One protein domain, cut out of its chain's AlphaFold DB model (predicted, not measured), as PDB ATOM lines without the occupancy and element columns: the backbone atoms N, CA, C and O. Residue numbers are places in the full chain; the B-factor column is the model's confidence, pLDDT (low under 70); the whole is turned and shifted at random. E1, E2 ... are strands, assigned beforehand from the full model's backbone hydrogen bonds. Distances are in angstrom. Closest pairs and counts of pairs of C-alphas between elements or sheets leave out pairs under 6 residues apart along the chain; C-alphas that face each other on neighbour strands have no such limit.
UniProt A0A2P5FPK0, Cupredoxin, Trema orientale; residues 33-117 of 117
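Overview. This is residues 33 to 117 of the 117 residues of the protein "Cupredoxin" of Trema orientale (UniProt A0A2P5FPK0). With little regular structure, this is a small rounded body made mostly of loops, in which a sheet of E1, E2 and E3 stands on one side and the hairpin E4 and E5 on another. The 85 printed residues hold five named strands, E1 to E5 along the chain, and no named helix; the class is all strand, with 21 residues in named elements. The sheet, order E1, E2, E3, is mixed; E4 and E5 are antiparallel. The whole is compact, with a radius of gyration of the C-alphas of 11.8 A and spans of 33 by 29 by 23 A.

Arrangement. E1, residues 35 to 37, is parallel to E2, residues 62 to 65, at 17 degrees; N 36 and O 62 are within hydrogen-bond range, 2.8 A. E2 and E3, residues 87 to 90, form an antiparallel hairpin at 147 degrees, with N 63 and O 89 within hydrogen-bond range at 2.8 A. E4, residues 94 to 98, is apart from E3. E4 and E5, residues 112 to 116, form an antiparallel hairpin at 159 degrees, with N 96 and O 114 within hydrogen-bond range at 2.8 A.

Along the chain. E1 begins at C-alpha 35 (-32.479, 20.686, -4.289) and spans 6.8 A, E2 9.1 A, E3 9.7 A, E4 13.6 A. E5 spans 12.8 A, ending at C-alpha 116 (-27.729, 9.235, -8.331).

Size, cuts and confidence. The C-alphas farthest apart, of Ala 33 and Pro 103, are 33.4 A apart. The printed part has no cut; the link E3 to E4 is tight, the others long. Residues 64 to 77 and 83 to 86 have pLDDT under 70.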
ATOM      1  N   ALA A  33     -37.515  17.324  -9.049       74.94
ATOM      2  CA  ALA A  33     -36.091  17.374  -8.746       74.94
ATOM      3  C   ALA A  33     -35.877  18.019  -7.369       74.94
ATOM      4  O   ALA A  33     -36.274  19.167  -7.141       74.94
ATOM      5  N   ALA A  34     -35.230  17.302  -6.454       84.31
ATOM      6  CA  ALA A  34     -34.896  17.830  -5.142       84.31
ATOM      7  C   ALA A  34     -33.674  18.753  -5.236       84.31
ATOM      8  O   ALA A  34     -32.747  18.528  -6.017       84.31
ATOM      9  N   THR A  35     -33.652  19.810  -4.421       85.38
ATOM     10  CA  THR A  35     -32.479  20.686  -4.289       85.38
ATOM     11  C   THR A  35     -31.821  20.467  -2.935       85.38
ATOM     12  O   THR A  35     -32.460  20.637  -1.899       85.38
ATOM     13  N   TYR A  36     -30.532  20.134  -2.932       87.50
ATOM     14  CA  TYR A  36     -29.763  19.898  -1.713       87.50
ATOM     15  C   TYR A  36     -28.655  20.929  -1.534       87.50
ATOM     16  O   TYR A  36     -27.755  21.044  -2.367       87.50
ATOM     17  N   THR A  37     -28.653  21.606  -0.389       87.81
ATOM     18  CA  THR A  37     -27.513  22.420   0.045       87.81
ATOM     19  C   THR A  37     -26.453  21.525   0.667       87.81
ATOM     20  O   THR A  37     -26.669  20.930   1.730       87.81
ATOM     21  N   VAL A  38     -25.298  21.409   0.012       86.56
ATOM     22  CA  VAL A  38     -24.219  20.551   0.501       86.56
ATOM     23  C   VAL A  38     -23.702  21.054   1.847       86.56
ATOM     24  O   VAL A  38     -23.398  22.231   2.008       86.56
ATOM     25  N   GLY A  39     -23.611  20.153   2.827       85.88
ATOM     26  CA  GLY A  39     -23.196  20.480   4.193       85.88
ATOM     27  C   GLY A  39     -24.262  21.183   5.045       85.88
ATOM     28  O   GLY A  39     -24.008  21.442   6.221       85.88
ATOM     29  N   GLY A  40     -25.459  21.452   4.506       86.50
ATOM     30  CA  GLY A  40     -26.532  22.148   5.223       86.50
ATOM     31  C   GLY A  40     -26.118  23.561   5.643       86.50
ATOM     32  O   GLY A  40     -25.515  24.288   4.859       86.50
ATOM     33  N   THR A  41     -26.390  23.939   6.894       82.88
ATOM     34  CA  THR A  41     -25.988  25.241   7.469       82.88
ATOM     35  C   THR A  41     -24.473  25.424   7.549       82.88
ATOM     36  O   THR A  41     -23.985  26.549   7.546       82.88
ATOM     37  N   GLY A  42     -23.717  24.325   7.597       80.19
ATOM     38  CA  GLY A  42     -22.260  24.357   7.584       80.19
ATOM     39  C   GLY A  42     -21.660  24.667   6.216       80.19
ATOM     40  O   GLY A  42     -20.476  24.991   6.140       80.19
ATOM     41  N   GLY A  43     -22.460  24.540   5.156       85.12
ATOM     42  CA  GLY A  43     -22.026  24.734   3.783       85.12
ATOM     43  C   GLY A  43     -20.888  23.802   3.371       85.12
ATOM     44  O   GLY A  43     -20.601  22.764   3.978       85.12
ATOM     45  N   TRP A  44     -20.206  24.199   2.306       85.81
ATOM     46  CA  TRP A  44     -19.055  23.475   1.807       85.81
ATOM     47  C   TRP A  44     -17.779  23.848   2.561       85.81
ATOM     48  O   TRP A  44     -17.201  24.919   2.367       85.81
ATOM     49  N   ARG A  45     -17.312  22.939   3.411       85.94
ATOM     50  CA  ARG A  45     -16.144  23.142   4.274       85.94
ATOM     51  C   ARG A  45     -15.385  21.837   4.502       85.94
ATOM     52  O   ARG A  45     -15.743  20.792   3.957       85.94
ATOM     53  N   PHE A  46     -14.329  21.896   5.307       88.69
ATOM     54  CA  PHE A  46     -13.587  20.710   5.734       88.69
ATOM     55  C   PHE A  46     -14.507  19.660   6.371       88.69
ATOM     56  O   PHE A  46     -15.510  19.994   7.002       88.69
ATOM     57  N   ASN A  47     -14.154  18.383   6.199       90.75
ATOM     58  CA  ASN A  47     -14.897  17.228   6.724       90.75
ATOM     59  C   ASN A  47     -16.366  17.092   6.255       90.75
ATOM     60  O   ASN A  47     -17.169  16.402   6.885       90.75
ATOM     61  N   VAL A  48     -16.735  17.709   5.127       90.19
ATOM     62  CA  VAL A  48     -18.080  17.576   4.527       90.19
ATOM     63  C   VAL A  48     -18.312  16.210   3.861       90.19
ATOM     64  O   VAL A  48     -19.437  15.856   3.522       90.19
ATOM     65  N   ASN A  49     -17.275  15.382   3.730       90.00
ATOM     66  CA  ASN A  49     -17.306  14.046   3.125       90.00
ATOM     67  C   ASN A  49     -18.308  13.053   3.716       90.00
ATOM     68  O   ASN A  49     -18.683  12.103   3.030       90.00
ATOM     69  N   LYS A  50     -18.769  13.266   4.949       91.50
ATOM     70  CA  LYS A  50     -19.805  12.432   5.577       91.50
ATOM     71  C   LYS A  50     -21.231  12.893   5.257       91.50
ATOM     72  O   LYS A  50     -22.166  12.124   5.457       91.50
ATOM     73  N   TRP A  51     -21.412  14.112   4.743       93.12
ATOM     74  CA  TRP A  51     -22.728  14.708   4.481       93.12
ATOM     75  C   TRP A  51     -23.644  13.883   3.552       93.12
ATOM     76  O   TRP A  51     -24.848  13.837   3.833       93.12
ATOM     77  N   PRO A  52     -23.142  13.202   2.498       92.56
ATOM     78  CA  PRO A  52     -23.995  12.377   1.641       92.56
ATOM     79  C   PRO A  52     -24.596  11.146   2.338       92.56
ATOM     80  O   PRO A  52     -25.557  10.578   1.826       92.56
ATOM     81  N   LYS A  53     -24.049  10.705   3.482       90.81
ATOM     82  CA  LYS A  53     -24.484   9.470   4.152       90.81
ATOM     83  C   LYS A  53     -25.971   9.554   4.527       90.81
ATOM     84  O   LYS A  53     -26.408  10.537   5.126       90.81
ATOM     85  N   GLY A  54     -26.726   8.511   4.176       88.75
ATOM     86  CA  GLY A  54     -28.161   8.399   4.461       88.75
ATOM     87  C   GLY A  54     -29.071   9.233   3.554       88.75
ATOM     88  O   GLY A  54     -30.256   9.345   3.845       88.75
ATOM     89  N   LYS A  55     -28.545   9.844   2.483       90.44
ATOM     90  CA  LYS A  55     -29.351  10.568   1.490       90.44
ATOM     91  C   LYS A  55     -29.532   9.723   0.239       90.44
ATOM     92  O   LYS A  55     -28.595   9.066  -0.210       90.44
ATOM     93  N   HIS A  56     -30.728   9.796  -0.326       89.56
ATOM     94  CA  HIS A  56     -31.065   9.187  -1.602       89.56
ATOM     95  C   HIS A  56     -31.119  10.286  -2.651       89.56
ATOM     96  O   HIS A  56     -31.897  11.223  -2.507       89.56
ATOM     97  N   PHE A  57     -30.274  10.175  -3.671       90.06
ATOM     98  CA  PHE A  57     -30.205  11.130  -4.767       90.06
ATOM     99  C   PHE A  57     -30.782  10.495  -6.029       90.06
ATOM    100  O   PHE A  57     -30.515   9.325  -6.319       90.06
ATOM    101  N   ARG A  58     -31.553  11.274  -6.780       88.44
ATOM    102  CA  ARG A  58     -32.166  10.882  -8.049       88.44
ATOM    103  C   ARG A  58     -31.520  11.640  -9.202       88.44
ATOM    104  O   ARG A  58     -30.963  12.728  -9.025       88.44
ATOM    105  N   VAL A  59     -31.585  11.072 -10.404       86.81
ATOM    106  CA  VAL A  59     -31.208  11.809 -11.619       86.81
ATOM    107  C   VAL A  59     -32.031  13.093 -11.722       86.81
ATOM    108  O   VAL A  59     -33.250  13.073 -11.573       86.81
ATOM    109  N   GLY A  60     -31.363  14.212 -12.001       81.69
ATOM    110  CA  GLY A  60     -32.017  15.517 -12.117       81.69
ATOM    111  C   GLY A  60     -32.040  16.336 -10.825       81.69
ATOM    112  O   GLY A  60     -32.253  17.545 -10.909       81.69
ATOM    113  N   ASP A  61     -31.737  15.743  -9.666       82.12
ATOM    114  CA  ASP A  61     -31.566  16.499  -8.422       82.12
ATOM    115  C   ASP A  61     -30.450  17.541  -8.559       82.12
ATOM    116  O   ASP A  61     -29.452  17.344  -9.258       82.12
ATOM    117  N   VAL A  62     -30.603  18.665  -7.863       79.62
ATOM    118  CA  VAL A  62     -29.686  19.802  -7.939       79.62
ATOM    119  C   VAL A  62     -28.925  19.943  -6.631       79.62
ATOM    120  O   VAL A  62     -29.495  20.209  -5.577       79.62
ATOM    121  N   LEU A  63     -27.604  19.847  -6.693       73.31
ATOM    122  CA  LEU A  63     -26.743  20.222  -5.583       73.31
ATOM    123  C   LEU A  63     -26.417  21.709  -5.645       73.31
ATOM    124  O   LEU A  63     -25.905  22.196  -6.652       73.31
ATOM    125  N   MET A  64     -26.634  22.420  -4.546       61.69
ATOM    126  CA  MET A  64     -25.991  23.703  -4.304       61.69
ATOM    127  C   MET A  64     -24.633  23.441  -3.669       61.69
ATOM    128  O   MET A  64     -24.536  23.034  -2.508       61.69
ATOM    129  N   VAL A  65     -23.591  23.613  -4.480       60.38
ATOM    130  CA  VAL A  65     -22.212  23.276  -4.134       60.38
ATOM    131  C   VAL A  65     -21.359  24.527  -4.139       60.38
ATOM    132  O   VAL A  65     -21.312  25.276  -5.121       60.38
ATOM    133  N   ASP A  66     -20.573  24.638  -3.082       60.06
ATOM    134  CA  ASP A  66     -19.354  25.424  -3.081       60.06
ATOM    135  C   ASP A  66     -18.166  24.456  -3.322       60.06
ATOM    136  O   ASP A  66     -18.242  23.276  -3.028       60.06
ATOM    137  N   LYS A  67     -17.146  24.882  -4.078       46.00
ATOM    138  CA  LYS A  67     -16.181  24.108  -4.939       46.00
ATOM    139  C   LYS A  67     -15.669  22.701  -4.545       46.00
ATOM    140  O   LYS A  67     -14.913  22.669  -3.583       46.00
ATOM    141  N   LYS A  68     -15.832  21.607  -5.355       54.91
ATOM    142  CA  LYS A  68     -15.093  21.082  -6.600       54.91
ATOM    143  C   LYS A  68     -14.051  19.859  -6.567       54.91
ATOM    144  O   LYS A  68     -12.940  20.166  -6.186       54.91
ATOM    145  N   ASN A  69     -14.347  18.615  -7.110       52.56
ATOM    146  CA  ASN A  69     -13.718  17.223  -7.482       52.56
ATOM    147  C   ASN A  69     -13.007  15.997  -6.692       52.56
ATOM    148  O   ASN A  69     -11.797  15.852  -6.731       52.56
ATOM    149  N   TYR A  70     -13.700  14.895  -6.303       53.06
ATOM    150  CA  TYR A  70     -13.373  13.715  -5.399       53.06
ATOM    151  C   TYR A  70     -11.989  12.978  -5.255       53.06
ATOM    152  O   TYR A  70     -11.491  12.865  -4.134       53.06
ATOM    153  N   ALA A  71     -11.404  12.320  -6.270       46.34
ATOM    154  CA  ALA A  71     -10.727  11.025  -5.994       46.34
ATOM    155  C   ALA A  71      -9.223  11.029  -5.611       46.34
ATOM    156  O   ALA A  71      -8.783  10.152  -4.875       46.34
ATOM    157  N   LYS A  72      -8.416  11.980  -6.097       54.16
ATOM    158  CA  LYS A  72      -6.957  12.048  -5.809       54.16
ATOM    159  C   LYS A  72      -6.503  13.416  -5.317       54.16
ATOM    160  O   LYS A  72      -5.327  13.741  -5.406       54.16
ATOM    161  N   CYS A  73      -7.460  14.276  -4.987       62.91
ATOM    162  CA  CYS A  73      -7.223  15.714  -4.895       62.91
ATOM    163  C   CYS A  73      -6.668  16.340  -6.192       62.91
ATOM    164  O   CYS A  73      -6.272  17.500  -6.237       62.91
ATOM    165  N   LYS A  74      -6.714  15.584  -7.299       63.56
ATOM    166  CA  LYS A  74      -6.278  15.999  -8.628       63.56
ATOM    167  C   LYS A  74      -7.487  16.397  -9.458       63.56
ATOM    168  O   LYS A  74      -8.439  15.635  -9.609       63.56
ATOM    169  N   THR A  75      -7.424  17.600 -10.012       65.88
ATOM    170  CA  THR A  75      -8.423  18.107 -10.953       65.88
ATOM    171  C   THR A  75      -7.977  17.725 -12.367       65.88
ATOM    172  O   THR A  75      -6.930  18.211 -12.789       65.88
ATOM    173  N   PRO A  76      -8.699  16.856 -13.102       68.50
ATOM    174  CA  PRO A  76      -8.328  16.541 -14.477       68.50
ATOM    175  C   PRO A  76      -8.460  17.786 -15.376       68.50
ATOM    176  O   PRO A  76      -9.285  18.653 -15.075       68.50
ATOM    177  N   PRO A  77      -7.716  17.873 -16.497       63.97
ATOM    178  CA  PRO A  77      -7.644  19.080 -17.332       63.97
ATOM    179  C   PRO A  77      -8.997  19.602 -17.845       63.97
ATOM    180  O   PRO A  77      -9.147  20.794 -18.084       63.97
ATOM    181  N   ARG A  78      -9.999  18.723 -17.987       70.12
ATOM    182  CA  ARG A  78     -11.353  19.054 -18.471       70.12
ATOM    183  C   ARG A  78     -12.425  19.040 -17.378       70.12
ATOM    184  O   ARG A  78     -13.616  19.020 -17.676       70.12
ATOM    185  N   ALA A  79     -12.036  19.014 -16.105       70.56
ATOM    186  CA  ALA A  79     -13.006  19.114 -15.022       70.56
ATOM    187  C   ALA A  79     -13.725  20.463 -15.069       70.56
ATOM    188  O   ALA A  79     -13.090  21.516 -15.119       70.56
ATOM    189  N   LYS A  80     -15.055  20.437 -14.961       74.69
ATOM    190  CA  LYS A  80     -15.836  21.664 -14.838       74.69
ATOM    191  C   LYS A  80     -15.494  22.364 -13.522       74.69
ATOM    192  O   LYS A  80     -15.578  21.783 -12.439       74.69
ATOM    193  N   VAL A  81     -15.074  23.623 -13.626       73.88
ATOM    194  CA  VAL A  81     -14.634  24.438 -12.494       73.88
ATOM    195  C   VAL A  81     -15.667  25.508 -12.197       73.88
ATOM    196  O   VAL A  81     -15.876  26.428 -12.976       73.88
ATOM    197  N   TYR A  82     -16.244  25.419 -11.012       73.50
ATOM    198  CA  TYR A  82     -17.201  26.384 -10.502       73.50
ATOM    199  C   TYR A  82     -16.497  27.376  -9.576       73.50
ATOM    200  O   TYR A  82     -15.678  26.941  -8.772       73.50
ATOM    201  N   ARG A  83     -16.732  28.695  -9.696       68.44
ATOM    202  CA  ARG A  83     -16.046  29.713  -8.864       68.44
ATOM    203  C   ARG A  83     -16.929  30.659  -8.055       68.44
ATOM    204  O   ARG A  83     -16.402  31.269  -7.135       68.44
ATOM    205  N   SER A  84     -18.224  30.709  -8.338       66.50
ATOM    206  CA  SER A  84     -19.136  31.764  -7.876       66.50
ATOM    207  C   SER A  84     -19.702  31.613  -6.459       66.50
ATOM    208  O   SER A  84     -20.375  32.526  -6.001       66.50
ATOM    209  N   GLY A  85     -19.496  30.483  -5.774       64.25
ATOM    210  CA  GLY A  85     -20.035  30.301  -4.418       64.25
ATOM    211  C   GLY A  85     -21.560  30.075  -4.328       64.25
ATOM    212  O   GLY A  85     -22.130  30.177  -3.249       64.25
ATOM    213  N   LYS A  86     -22.254  29.854  -5.458       68.00
ATOM    214  CA  LYS A  86     -23.704  29.554  -5.512       68.00
ATOM    215  C   LYS A  86     -24.038  28.636  -6.686       68.00
ATOM    216  O   LYS A  86     -24.912  28.925  -7.505       68.00
ATOM    217  N   ASN A  87     -23.268  27.567  -6.858       74.00
ATOM    218  CA  ASN A  87     -23.373  26.752  -8.066       74.00
ATOM    219  C   ASN A  87     -24.462  25.704  -7.897       74.00
ATOM    220  O   ASN A  87     -24.372  24.861  -7.010       74.00
ATOM    221  N   LYS A  88     -25.460  25.746  -8.779       81.56
ATOM    222  CA  LYS A  88     -26.454  24.687  -8.944       81.56
ATOM    223  C   LYS A  88     -25.891  23.642  -9.904       81.56
ATOM    224  O   LYS A  88     -25.608  23.958 -11.059       81.56
ATOM    225  N   ILE A  89     -25.689  22.424  -9.419       85.69
ATOM    226  CA  ILE A  89     -25.138  21.312 -10.188       85.69
ATOM    227  C   ILE A  89     -26.169  20.195 -10.236       85.69
ATOM    228  O   ILE A  89     -26.449  19.567  -9.220       85.69
ATOM    229  N   THR A  90     -26.703  19.937 -11.422       88.94
ATOM    230  CA  THR A  90     -27.598  18.806 -11.661       88.94
ATOM    231  C   THR A  90     -26.821  17.493 -11.626       88.94
ATOM    232  O   THR A  90     -25.766  17.377 -12.256       88.94
ATOM    233  N   LEU A  91     -27.342  16.511 -10.895       88.44
ATOM    234  CA  LEU A  91     -26.786  15.170 -10.809       88.44
ATOM    235  C   LEU A  91     -27.095  14.374 -12.075       88.44
ATOM    236  O   LEU A  91     -28.245  14.290 -12.514       88.44
ATOM    237  N   VAL A  92     -26.054  13.764 -12.639       88.25
ATOM    238  CA  VAL A  92     -26.191  12.799 -13.735       88.25
ATOM    239  C   VAL A  92     -26.338  11.390 -13.178       88.25
ATOM    240  O   VAL A  92     -25.927  11.122 -12.050       88.25
ATOM    241  N   LYS A  93     -26.892  10.471 -13.971       90.50
ATOM    242  CA  LYS A  93     -27.016   9.064 -13.579       90.50
ATOM    243  C   LYS A  93     -25.661   8.470 -13.191       90.50
ATOM    244  O   LYS A  93     -24.670   8.652 -13.895       90.50
ATOM    245  N   GLY A  94     -25.638   7.726 -12.089       89.25
ATOM    246  CA  GLY A  94     -24.437   7.090 -11.566       89.25
ATOM    247  C   GLY A  94     -23.622   8.008 -10.653       89.25
ATOM    248  O   GLY A  94     -24.165   8.780  -9.860       89.25
ATOM    249  N   GLN A  95     -22.299   7.867 -10.701       87.94
ATOM    250  CA  GLN A  95     -21.406   8.483  -9.724       87.94
ATOM    251  C   GLN A  95     -21.040   9.934 -10.080       87.94
ATOM    252  O   GLN A  95     -20.474  10.217 -11.133       87.94
ATOM    253  N   ASN A  96     -21.283  10.846  -9.140       87.56
ATOM    254  CA  ASN A  96     -20.989  12.274  -9.207       87.56
ATOM    255  C   ASN A  96     -19.973  12.644  -8.114       87.56
ATOM    256  O   ASN A  96     -20.182  12.356  -6.935       87.56
ATOM    257  N   ASN A  97     -18.872  13.297  -8.492       86.00
ATOM    258  CA  ASN A  97     -17.674  13.433  -7.658       86.00
ATOM    259  C   ASN A  97     -17.235  14.898  -7.476       86.00
ATOM    260  O   ASN A  97     -16.950  15.586  -8.452       86.00
ATOM    261  N   PHE A  98     -17.063  15.344  -6.224       86.12
ATOM    262  CA  PHE A  98     -16.694  16.718  -5.837       86.12
ATOM    263  C   PHE A  98     -15.578  16.722  -4.716       86.12
ATOM    264  O   PHE A  98     -15.517  15.789  -3.938       86.12
ATOM    265  N   ILE A  99     -14.645  17.692  -4.651       82.62
ATOM    266  CA  ILE A  99     -13.453  18.015  -3.771       82.62
ATOM    267  C   ILE A  99     -13.421  19.513  -3.549       82.62
ATOM    268  O   ILE A  99     -14.381  20.121  -3.934       82.62
ATOM    269  N   CYS A 100     -12.384  20.127  -3.002       82.06
ATOM    270  CA  CYS A 100     -11.971  21.482  -3.313       82.06
ATOM    271  C   CYS A 100     -10.532  21.395  -3.819       82.06
ATOM    272  O   CYS A 100      -9.734  20.663  -3.241       82.06
ATOM    273  N   ASN A 101     -10.192  22.087  -4.909       77.19
ATOM    274  CA  ASN A 101      -8.861  21.972  -5.519       77.19
ATOM    275  C   ASN A 101      -7.836  22.979  -4.976       77.19
ATOM    276  O   ASN A 101      -6.813  23.204  -5.619       77.19
ATOM    277  N   MET A 102      -8.139  23.630  -3.852       81.06
ATOM    278  CA  MET A 102      -7.151  24.426  -3.128       81.06
ATOM    279  C   MET A 102      -6.175  23.475  -2.421       81.06
ATOM    280  O   MET A 102      -6.633  22.454  -1.898       81.06
ATOM    281  N   PRO A 103      -4.863  23.772  -2.414       83.38
ATOM    282  CA  PRO A 103      -3.865  22.912  -1.780       83.38
ATOM    283  C   PRO A 103      -4.259  22.529  -0.346       83.38
ATOM    284  O   PRO A 103      -4.593  23.400   0.451       83.38
ATOM    285  N   GLY A 104      -4.275  21.230  -0.037       84.12
ATOM    286  CA  GLY A 104      -4.609  20.686   1.284       84.12
ATOM    287  C   GLY A 104      -6.106  20.546   1.589       84.12
ATOM    288  O   GLY A 104      -6.477  19.771   2.467       84.12
ATOM    289  N   HIS A 105      -7.007  21.230   0.873       87.50
ATOM    290  CA  HIS A 105      -8.425  21.236   1.254       87.50
ATOM    291  C   HIS A 105      -9.121  19.895   1.021       87.50
ATOM    292  O   HIS A 105      -9.929  19.441   1.837       87.50
ATOM    293  N   CYS A 106      -8.831  19.267  -0.113       86.56
ATOM    294  CA  CYS A 106      -9.387  17.970  -0.461       86.56
ATOM    295  C   CYS A 106      -8.938  16.876   0.520       86.56
ATOM    296  O   CYS A 106      -9.741  16.030   0.928       86.56
ATOM    297  N   GLU A 107      -7.661  16.909   0.892       89.19
ATOM    298  CA  GLU A 107      -7.022  16.019   1.851       89.19
ATOM    299  C   GLU A 107      -7.658  16.191   3.237       89.19
ATOM    300  O   GLU A 107      -7.974  15.200   3.891       89.19
ATOM    301  N   SER A 108      -8.005  17.428   3.610       89.75
ATOM    302  CA  SER A 108      -8.785  17.775   4.809       89.75
ATOM    303  C   SER A 108     -10.296  17.484   4.704       89.75
ATOM    304  O   SER A 108     -11.115  18.054   5.428       89.75
ATOM    305  N   GLY A 109     -10.716  16.606   3.789       88.88
ATOM    306  CA  GLY A 109     -12.091  16.097   3.734       88.88
ATOM    307  C   GLY A 109     -13.113  17.038   3.094       88.88
ATOM    308  O   GLY A 109     -14.315  16.773   3.174       88.88
ATOM    309  N   MET A 110     -12.673  18.108   2.427       89.31
ATOM    310  CA  MET A 110     -13.534  18.980   1.623       89.31
ATOM    311  C   MET A 110     -13.834  18.295   0.282       89.31
ATOM    312  O   MET A 110     -13.297  18.682  -0.750       89.31
ATOM    313  N   LYS A 111     -14.600  17.195   0.312       87.69
ATOM    314  CA  LYS A 111     -14.923  16.330  -0.838       87.69
ATOM    315  C   LYS A 111     -16.179  15.505  -0.611       87.69
ATOM    316  O   LYS A 111     -16.437  15.149   0.521       87.69
ATOM    317  N   ILE A 112     -16.925  15.150  -1.655       89.69
ATOM    318  CA  ILE A 112     -18.097  14.262  -1.600       89.69
ATOM    319  C   ILE A 112     -18.182  13.386  -2.860       89.69
ATOM    320  O   ILE A 112     -17.776  13.799  -3.946       89.69
ATOM    321  N   SER A 113     -18.744  12.189  -2.707       89.69
ATOM    322  CA  SER A 113     -19.139  11.308  -3.809       89.69
ATOM    323  C   SER A 113     -20.595  10.934  -3.605       89.69
ATOM    324  O   SER A 113     -20.987  10.559  -2.501       89.69
ATOM    325  N   ILE A 114     -21.384  11.069  -4.661       90.56
ATOM    326  CA  ILE A 114     -22.826  10.847  -4.667       90.56
ATOM    327  C   ILE A 114     -23.156   9.875  -5.787       90.56
ATOM    328  O   ILE A 114     -22.635  10.011  -6.890       90.56
ATOM    329  N   ILE A 115     -24.022   8.910  -5.507       90.19
ATOM    330  CA  ILE A 115     -24.597   8.030  -6.521       90.19
ATOM    331  C   ILE A 115     -26.041   8.481  -6.716       90.19
ATOM    332  O   ILE A 115     -26.810   8.488  -5.756       90.19
ATOM    333  N   ALA A 116     -26.369   8.902  -7.935       90.50
ATOM    334  CA  ALA A 116     -27.729   9.235  -8.331       90.50
ATOM    335  C   ALA A 116     -28.316   8.081  -9.146       90.50
ATOM    336  O   ALA A 116     -27.677   7.600 -10.092       90.50
ATOM    337  N   HIS A 117     -29.509   7.639  -8.754       84.94
ATOM    338  CA  HIS A 117     -30.232   6.537  -9.388       84.94
ATOM    339  C   HIS A 117     -31.266   7.046 -10.388       84.94
ATOM    340  O   HIS A 117     -31.910   8.083 -10.093       84.94
TER     341      HIS A 117